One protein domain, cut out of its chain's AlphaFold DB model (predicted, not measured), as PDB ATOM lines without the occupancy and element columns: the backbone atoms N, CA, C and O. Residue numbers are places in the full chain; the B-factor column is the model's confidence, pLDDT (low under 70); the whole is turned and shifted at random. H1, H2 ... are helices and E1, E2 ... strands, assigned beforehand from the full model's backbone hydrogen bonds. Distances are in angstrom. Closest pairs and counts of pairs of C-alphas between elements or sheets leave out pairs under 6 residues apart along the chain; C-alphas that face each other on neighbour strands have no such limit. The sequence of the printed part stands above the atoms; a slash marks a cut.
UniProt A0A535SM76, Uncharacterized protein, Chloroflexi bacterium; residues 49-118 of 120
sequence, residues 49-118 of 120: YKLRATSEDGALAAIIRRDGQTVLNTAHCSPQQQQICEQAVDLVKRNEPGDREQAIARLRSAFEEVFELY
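What this domain is: This is residues 49 to 118 of the 120 residues of an uncharacterized protein of Chloroflexi bacterium (UniProt A0A535SM76). A four-stranded antiparallel sheet, E3 E2 E1 E4, has one face covered by two helices side by side, H1 and H2, making two layers; its other face is bare. The 70 printed residues, class mixed, hold four strands and two helices in the order E1 E2 E3 H1 H2 E4. The whole is compact, with radius of gyration of the C-alphas 10.8 A and spans of 31 by 20 by 18 A.

How they stand to each other: E1, residues 49 to 54, E2, 60 to 66, and E3, 69 to 75, form a meander, each strand the antiparallel neighbour of the one before. N 51 and O 63, and N 62 and O 73, are each 2.8 A apart. E4, residues 113 to 117, is antiparallel to E1, with N 52 and O 115 2.9 A apart. H1, residues 79 to 94, is over E3 and E2; H2, residues 99 to 108, is over E1 and E4. This helical hairpin touches closest at C-alphas Ala 88 and Ala 103, 4.5 A, at a shallow tilt of 12 degrees, opposite ways. In both helices every O i to N i+4 pair is within hydrogen-bond range.

Where its parts are: E1 begins at C-alpha 49 (302.781, 273.675, 184.984); E4 ends at C-alpha 117 (306.488, 275.136, 189.383). H1 measures 23.1 A and E3 20.2 A.

The domain as a whole: The printed part has no cut, its links are tight, and no printed residue is under pLDDT 70.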
ATOM      1  N   TYR A  49     302.293 273.745 183.611       93.56
ATOM      2  CA  TYR A  49     302.781 273.675 184.984       93.56
ATOM      3  C   TYR A  49     303.495 272.343 185.231       93.56
ATOM      4  O   TYR A  49     303.354 271.381 184.474       93.56
ATOM      5  N   LYS A  50     304.278 272.293 186.304       95.25
ATOM      6  CA  LYS A  50     304.916 271.088 186.822       95.25
ATOM      7  C   LYS A  50     304.547 270.934 188.290       95.25
ATOM      8  O   LYS A  50     304.853 271.817 189.083       95.25
ATOM      9  N   LEU A  51     303.949 269.808 188.652       96.25
ATOM     10  CA  LEU A  51     303.804 269.386 190.040       96.25
ATOM     11  C   LEU A  51     305.031 268.562 190.405       96.25
ATOM     12  O   LEU A  51     305.342 267.594 189.716       96.25
ATOM     13  N   ARG A  52     305.752 268.963 191.448       96.81
ATOM     14  CA  ARG A  52     306.865 268.203 192.017       96.81
ATOM     15  C   ARG A  52     306.472 267.776 193.420       96.81
ATOM     16  O   ARG A  52     306.052 268.626 194.197       96.81
ATOM     17  N   ALA A  53     306.630 266.496 193.716       96.56
ATOM     18  CA  ALA A  53     306.380 265.922 195.021       96.56
ATOM     19  C   ALA A  53     307.629 265.185 195.514       96.56
ATOM     20  O   ALA A  53     308.312 264.533 194.715       96.56
ATOM     21  N   THR A  54     307.952 265.336 196.794       96.12
ATOM     22  CA  THR A  54     309.128 264.734 197.427       96.12
ATOM     23  C   THR A  54     308.766 264.195 198.803       96.12
ATOM     24  O   THR A  54     307.940 264.792 199.495       96.12
ATOM     25  N   SER A  55     309.376 263.071 199.170       93.69
ATOM     26  CA  SER A  55     309.209 262.438 200.474       93.69
ATOM     27  C   SER A  55     310.536 262.288 201.213       93.69
ATOM     28  O   SER A  55     311.603 262.294 200.589       93.69
ATOM     29  N   GLU A  56     310.481 262.199 202.543       88.88
ATOM     30  CA  GLU A  56     311.665 262.060 203.404       88.88
ATOM     31  C   GLU A  56     312.419 260.745 203.154       88.88
ATOM     32  O   GLU A  56     313.638 260.687 203.317       88.88
ATOM     33  N   ASP A  57     311.714 259.711 202.684       88.19
ATOM     34  CA  ASP A  57     312.283 258.420 202.282       88.19
ATOM     35  C   ASP A  57     313.083 258.482 200.961       88.19
ATOM     36  O   ASP A  57     313.684 257.492 200.536       88.19
ATOM     37  N   GLY A  58     313.124 259.654 200.318       89.56
ATOM     38  CA  GLY A  58     313.803 259.886 199.049       89.56
ATOM     39  C   GLY A  58     312.936 259.629 197.816       89.56
ATOM     40  O   GLY A  58     313.446 259.756 196.698       89.56
ATOM     41  N   ALA A  59     311.646 259.307 197.968       94.19
ATOM     42  CA  ALA A  59     310.727 259.191 196.844       94.19
ATOM     43  C   ALA A  59     310.503 260.555 196.172       94.19
ATOM     44  O   ALA A  59     310.245 261.575 196.815       94.19
ATOM     45  N   LEU A  60     310.575 260.574 194.842       95.38
ATOM     46  CA  LEU A  60     310.400 261.769 194.021       95.38
ATOM     47  C   LEU A  60     309.363 261.498 192.937       95.38
ATOM     48  O   LEU A  60     309.473 260.525 192.193       95.38
ATOM     49  N   ALA A  61     308.418 262.416 192.770       96.19
ATOM     50  CA  ALA A  61     307.492 262.406 191.650       96.19
ATOM     51  C   ALA A  61     307.420 263.779 190.976       96.19
ATOM     52  O   ALA A  61     307.506 264.834 191.609       96.19
ATOM     53  N   ALA A  62     307.265 263.776 189.658       96.31
ATOM     54  CA  ALA A  62     307.031 264.972 188.876       96.31
ATOM     55  C   ALA A  62     305.978 264.720 187.799       96.31
ATOM     56  O   ALA A  62     306.168 263.866 186.935       96.31
ATOM     57  N   ILE A  63     304.912 265.519 187.812       96.38
ATOM     58  CA  ILE A  63     303.872 265.533 186.782       96.38
ATOM     59  C   ILE A  63     303.997 266.844 186.014       96.38
ATOM     60  O   ILE A  63     303.824 267.923 186.579       96.38
ATOM     61  N   ILE A  64     304.334 266.768 184.732       95.50
ATOM     62  CA  ILE A  64     304.534 267.933 183.868       95.50
ATOM     63  C   ILE A  64     303.376 268.003 182.882       95.50
ATOM     64  O   ILE A  64     303.182 267.060 182.118       95.50
ATOM     65  N   ARG A  65     302.658 269.128 182.856       93.62
ATOM     66  CA  ARG A  65     301.675 269.450 181.818       93.62
ATOM     67  C   ARG A  65     302.239 270.503 180.871       93.62
ATOM     68  O   ARG A  65     302.687 271.565 181.316       93.62
ATOM     69  N   ARG A  66     302.199 270.211 179.574       91.12
ATOM     70  CA  ARG A  66     302.574 271.115 178.477       91.12
ATOM     71  C   ARG A  66     301.579 270.931 177.341       91.12
ATOM     72  O   ARG A  66     301.568 269.856 176.760       91.12
ATOM     73  N   ASP A  67     300.733 271.927 177.081       82.69
ATOM     74  CA  ASP A  67     299.768 271.981 175.967       82.69
ATOM     75  C   ASP A  67     299.277 270.612 175.449       82.69
ATOM     76  O   ASP A  67     299.636 270.146 174.371       82.69
ATOM     77  N   GLY A  68     298.443 269.942 176.250       78.38
ATOM     78  CA  GLY A  68     297.819 268.666 175.873       78.38
ATOM     79  C   GLY A  68     298.687 267.422 176.088       78.38
ATOM     80  O   GLY A  68     298.170 266.312 176.008       78.38
ATOM     81  N   GLN A  69     299.965 267.577 176.435       90.00
ATOM     82  CA  GLN A  69     300.823 266.493 176.905       90.00
ATOM     83  C   GLN A  69     300.957 266.504 178.427       90.00
ATOM     84  O   GLN A  69     301.146 267.552 179.052       90.00
ATOM     85  N   THR A  70     300.928 265.304 179.005       93.56
ATOM     86  CA  THR A  70     301.207 265.065 180.422       93.56
ATOM     87  C   THR A  70     302.289 264.001 180.539       93.56
ATOM     88  O   THR A  70     302.136 262.906 180.001       93.56
ATOM     89  N   VAL A  71     303.368 264.312 181.255       94.56
ATOM     90  CA  VAL A  71     304.487 263.394 181.512       94.56
ATOM     91  C   VAL A  71     304.587 263.137 183.008       94.56
ATOM     92  O   VAL A  71     304.596 264.086 183.792       94.56
ATOM     93  N   LEU A  72     304.691 261.865 183.389       95.94
ATOM     94  CA  LEU A  72     304.978 261.430 184.752       95.94
ATOM     95  C   LEU A  72     306.416 260.926 184.833       95.94
ATOM     96  O   LEU A  72     306.804 260.055 184.062       95.94
ATOM     97  N   ASN A  73     307.173 261.440 185.796       95.19
ATOM     98  CA  ASN A  73     308.468 260.901 186.192       95.19
ATOM     99  C   ASN A  73     308.405 260.530 187.672       95.19
ATOM    100  O   ASN A  73     308.055 261.381 188.490       95.19
ATOM    101  N   THR A  74     308.771 259.302 188.018       95.44
ATOM    102  CA  THR A  74     308.864 258.827 189.402       95.44
ATOM    103  C   THR A  74     310.246 258.233 189.655       95.44
ATOM    104  O   THR A  74     310.864 257.663 188.756       95.44
ATOM    105  N   ALA A  75     310.751 258.385 190.874       95.38
ATOM    106  CA  ALA A  75     311.984 257.765 191.334       95.38
ATOM    107  C   ALA A  75     311.810 257.339 192.792       95.38
ATOM    108  O   ALA A  75     311.262 258.094 193.589       95.38
ATOM    109  N   HIS A  76     312.258 256.126 193.122       94.56
ATOM    110  CA  HIS A  76     312.200 255.550 194.474       94.56
ATOM    111  C   HIS A  76     310.798 255.485 195.115       94.56
ATOM    112  O   HIS A  76     310.681 255.239 196.306       94.56
ATOM    113  N   CYS A  77     309.726 255.652 194.334       94.00
ATOM    114  CA  CYS A  77     308.361 255.557 194.839       94.00
ATOM    115  C   CYS A  77     307.967 254.107 195.144       94.00
ATOM    116  O   CYS A  77     308.141 253.218 194.306       94.00
ATOM    117  N   SER A  78     307.339 253.906 196.299       95.44
ATOM    118  CA  SER A  78     306.609 252.683 196.633       95.44
ATOM    119  C   SER A  78     305.444 252.426 195.657       95.44
ATOM    120  O   SER A  78     304.961 253.362 195.008       95.44
ATOM    121  N   PRO A  79     304.917 251.189 195.577       95.19
ATOM    122  CA  PRO A  79     303.759 250.881 194.730       95.19
ATOM    123  C   PRO A  79     302.532 251.755 195.031       95.19
ATOM    124  O   PRO A  79     301.822 252.179 194.123       95.19
ATOM    125  N   GLN A  80     302.308 252.088 196.307       94.44
ATOM    126  CA  GLN A  80     301.208 252.959 196.720       94.44
ATOM    127  C   GLN A  80     301.406 254.402 196.230       94.44
ATOM    128  O   GLN A  80     300.474 255.013 195.704       94.44
ATOM    129  N   GLN A  81     302.622 254.944 196.353       94.81
ATOM    130  CA  GLN A  81     302.953 256.272 195.829       94.81
ATOM    131  C   GLN A  81     302.834 256.319 194.299       94.81
ATOM    132  O   GLN A  81     302.326 257.303 193.763       94.81
ATOM    133  N   GLN A  82     303.245 255.258 193.595       95.56
ATOM    134  CA  GLN A  82     303.081 255.152 192.139       95.56
ATOM    135  C   GLN A  82     301.605 255.210 191.736       95.56
ATOM    136  O   GLN A  82     301.241 256.031 190.897       95.56
ATOM    137  N   GLN A  83     300.741 254.438 192.400       96.56
ATOM    138  CA  GLN A  83     299.303 254.451 192.131       96.56
ATOM    139  C   GLN A  83     298.681 255.840 192.357       96.56
ATOM    140  O   GLN A  83     297.850 256.299 191.573       96.56
ATOM    141  N   ILE A  84     299.090 256.545 193.415       96.12
ATOM    142  CA  ILE A  84     298.615 257.909 193.685       96.12
ATOM    143  C   ILE A  84     299.098 258.885 192.607       96.12
ATOM    144  O   ILE A  84     298.334 259.751 192.174       96.12
ATOM    145  N   CYS A  85     300.337 258.731 192.136       96.25
ATOM    146  CA  CYS A  85     300.866 259.528 191.033       96.25
ATOM    147  C   CYS A  85     300.072 259.308 189.740       96.25
ATOM    148  O   CYS A  85     299.755 260.279 189.059       96.25
ATOM    149  N   GLU A  86     299.709 258.067 189.415       96.19
ATOM    150  CA  GLU A  86     298.886 257.741 188.243       96.19
ATOM    151  C   GLU A  86     297.496 258.390 188.324       96.19
ATOM    152  O   GLU A  86     297.067 259.063 187.387       96.19
ATOM    153  N   GLN A  87     296.836 258.313 189.482       96.38
ATOM    154  CA  GLN A  87     295.551 258.989 189.703       96.38
ATOM    155  C   GLN A  87     295.663 260.514 189.569       96.38
ATOM    156  O   GLN A  87     294.776 261.172 189.021       96.38
ATOM    157  N   ALA A  88     296.752 261.100 190.074       96.50
ATOM    158  CA  ALA A  88     297.018 262.525 189.920       96.50
ATOM    159  C   ALA A  88     297.281 262.899 188.450       96.50
ATOM    160  O   ALA A  88     296.842 263.957 188.000       96.50
ATOM    161  N   VAL A  89     297.937 262.032 187.672       96.81
ATOM    162  CA  VAL A  89     298.144 262.225 186.229       96.81
ATOM    163  C   VAL A  89     296.824 262.264 185.474       96.81
ATOM    164  O   VAL A  89     296.684 263.098 184.581       96.81
ATOM    165  N   ASP A  90     295.855 261.418 185.818       96.38
ATOM    166  CA  ASP A  90     294.555 261.399 185.142       96.38
ATOM    167  C   ASP A  90     293.775 262.704 185.355       96.38
ATOM    168  O   ASP A  90     293.243 263.269 184.396       96.38
ATOM    169  N   LEU A  91     293.814 263.257 186.572       95.06
ATOM    170  CA  LEU A  91     293.286 264.595 186.864       95.06
ATOM    171  C   LEU A  91     294.011 265.668 186.037       95.06
ATOM    172  O   LEU A  91     293.383 266.494 185.376       95.06
ATOM    173  N   VAL A  92     295.346 265.630 186.002       93.94
ATOM    174  CA  VAL A  92     296.145 266.593 185.228       93.94
ATOM    175  C   VAL A  92     295.898 266.468 183.723       93.94
ATOM    176  O   VAL A  92     295.965 267.477 183.022       93.94
ATOM    177  N   LYS A  93     295.622 265.269 183.196       93.38
ATOM    178  CA  LYS A  93     295.251 265.047 181.791       93.38
ATOM    179  C   LYS A  93     293.891 265.665 181.482       93.38
ATOM    180  O   LYS A  93     293.820 266.440 180.524       93.38
ATOM    181  N   ARG A  94     292.873 265.366 182.302       92.69
ATOM    182  CA  ARG A  94     291.502 265.884 182.170       92.69
ATOM    183  C   ARG A  94     291.470 267.410 182.208       92.69
ATOM    184  O   ARG A  94     290.940 268.027 181.287       92.69
ATOM    185  N   ASN A  95     292.150 268.007 183.189       90.56
ATOM    186  CA  ASN A  95     292.372 269.449 183.288       90.56
ATOM    187  C   ASN A  95     291.071 270.274 183.298       90.56
ATOM    188  O   ASN A  95     290.996 271.351 182.699       90.56
ATOM    189  N   GLU A  96     290.056 269.754 183.981       90.75
ATOM    190  CA  GLU A  96     288.820 270.460 184.298       90.75
ATOM    191  C   GLU A  96     289.012 271.393 185.506       90.75
ATOM    192  O   GLU A  96     290.010 271.291 186.236       90.75
ATOM    193  N   PRO A  97     288.077 272.332 185.744       88.62
ATOM    194  CA  PRO A  97     288.123 273.162 186.934       88.62
ATOM    195  C   PRO A  97     288.194 272.310 188.216       88.62
ATOM    196  O   PRO A  97     287.260 271.590 188.550       88.62
ATOM    197  N   GLY A  98     289.296 272.430 188.957       88.88
ATOM    198  CA  GLY A  98     289.502 271.818 190.272       88.88
ATOM    199  C   GLY A  98     290.418 270.602 190.228       88.88
ATOM    200  O   GLY A  98     290.826 270.106 191.276       88.88
ATOM    201  N   ASP A  99     290.762 270.120 189.034       92.75
ATOM    202  CA  ASP A  99     291.606 268.936 188.863       92.75
ATOM    203  C   ASP A  99     293.028 269.157 189.345       92.75
ATOM    204  O   ASP A  99     293.631 268.269 189.943       92.75
ATOM    205  N   ARG A 100     293.560 270.357 189.114       92.44
ATOM    206  CA  ARG A 100     294.897 270.745 189.559       92.44
ATOM    207  C   ARG A 100     294.991 270.696 191.083       92.44
ATOM    208  O   ARG A 100     295.920 270.110 191.629       92.44
ATOM    209  N   GLU A 101     294.014 271.281 191.769       92.75
ATOM    210  CA  GLU A 101     293.925 271.303 193.227       92.75
ATOM    211  C   GLU A 101     293.726 269.890 193.794       92.75
ATOM    212  O   GLU A 101     294.392 269.519 194.761       92.75
ATOM    213  N   GLN A 102     292.880 269.074 193.159       94.38
ATOM    214  CA  GLN A 102     292.683 267.671 193.535       94.38
ATOM    215  C   GLN A 102     293.946 266.827 193.320       94.38
ATOM    216  O   GLN A 102     294.276 266.001 194.169       94.38
ATOM    217  N   ALA A 103     294.680 267.044 192.227       95.31
ATOM    218  CA  ALA A 103     295.940 266.358 191.961       95.31
ATOM    219  C   ALA A 103     296.986 266.705 193.029       95.31
ATOM    220  O   ALA A 103     297.636 265.811 193.566       95.31
ATOM    221  N   ILE A 104     297.096 267.985 193.405       95.56
ATOM    222  CA  ILE A 104     297.961 268.427 194.509       95.56
ATOM    223  C   ILE A 104     297.535 267.776 195.829       95.56
ATOM    224  O   ILE A 104     298.391 267.287 196.562       95.56
ATOM    225  N   ALA A 105     296.235 267.740 196.134       95.00
ATOM    226  CA  ALA A 105     295.725 267.119 197.355       95.00
ATOM    227  C   ALA A 105     296.036 265.614 197.417       95.00
ATOM    228  O   ALA A 105     296.454 265.127 198.463       95.00
ATOM    229  N   ARG A 106     295.906 264.894 196.292       95.50
ATOM    230  CA  ARG A 106     296.291 263.476 196.193       95.50
ATOM    231  C   ARG A 106     297.786 263.272 196.390       95.50
ATOM    232  O   ARG A 106     298.184 262.386 197.131       95.50
ATOM    233  N   LEU A 107     298.627 264.098 195.773       96.25
ATOM    234  CA  LEU A 107     300.070 264.005 195.999       96.25
ATOM    235  C   LEU A 107     300.407 264.262 197.476       96.25
ATOM    236  O   LEU A 107     301.160 263.504 198.068       96.25
ATOM    237  N   ARG A 108     299.773 265.248 198.119       96.31
ATOM    238  CA  ARG A 108     299.992 265.548 199.547       96.31
ATOM    239  C   ARG A 108     299.548 264.441 200.503       96.31
ATOM    240  O   ARG A 108     299.965 264.454 201.653       96.31
ATOM    241  N   SER A 109     298.713 263.494 200.070       94.75
ATOM    242  CA  SER A 109     298.374 262.336 200.907       94.75
ATOM    243  C   SER A 109     299.447 261.243 200.899       94.75
ATOM    244  O   SER A 109     299.322 260.288 201.657       94.75
ATOM    245  N   ALA A 110     300.456 261.343 200.029       93.69
ATOM    246  CA  ALA A 110     301.527 260.350 199.873       93.69
ATOM    247  C   ALA A 110     302.950 260.925 199.871       93.69
ATOM    248  O   ALA A 110     303.910 260.157 199.871       93.69
ATOM    249  N   PHE A 111     303.075 262.248 199.825       95.75
ATOM    250  CA  PHE A 111     304.332 262.979 199.816       95.75
ATOM    251  C   PHE A 111     304.220 264.160 200.778       95.75
ATOM    252  O   PHE A 111     303.201 264.856 200.803       95.75
ATOM    253  N   GLU A 112     305.279 264.400 201.535       94.06
ATOM    254  CA  GLU A 112     305.379 265.436 202.557       94.06
ATOM    255  C   GLU A 112     305.405 266.825 201.921       94.06
ATOM    256  O   GLU A 112     304.716 267.744 202.371       94.06
ATOM    257  N   GLU A 113     306.147 266.976 200.824       94.31
ATOM    258  CA  GLU A 113     306.263 268.244 200.120       94.31
ATOM    259  C   GLU A 113     305.710 268.148 198.700       94.31
ATOM    260  O   GLU A 113     306.075 267.269 197.920       94.31
ATOM    261  N   VAL A 114     304.841 269.098 198.334       94.69
ATOM    262  CA  VAL A 114     304.268 269.209 196.987       94.69
ATOM    263  C   VAL A 114     304.255 270.666 196.544       94.69
ATOM    264  O   VAL A 114     303.586 271.507 197.155       94.69
ATOM    265  N   PHE A 115     304.936 270.942 195.433       94.06
ATOM    266  CA  PHE A 115     305.087 272.276 194.860       94.06
ATOM    267  C   PHE A 115     304.605 272.328 193.414       94.06
ATOM    268  O   PHE A 115     304.868 271.428 192.614       94.06
ATOM    269  N   GLU A 116     303.965 273.439 193.056       93.31
ATOM    270  CA  GLU A 116     303.726 273.801 191.665       93.31
ATOM    271  C   GLU A 116     304.833 274.737 191.175       93.31
ATOM    272  O   GLU A 116     305.127 275.761 191.789       93.31
ATOM    273  N   LEU A 117     305.432 274.386 190.041       90.88
ATOM    274  CA  LEU A 117     306.488 275.136 189.383       90.88
ATOM    275  C   LEU A 117     306.068 275.465 187.949       90.88
ATOM    276  O   LEU A 117     305.363 274.691 187.298       90.88
ATOM    277  N   TYR A 118     306.568 276.579 187.421       81.31
ATOM    278  CA  TYR A 118     306.499 276.842 185.988       81.31
ATOM    279  C   TYR A 118     307.598 276.035 185.285       81.31
ATOM    280  O   TYR A 118     308.768 276.147 185.670       81.31
TER     281      TYR A 118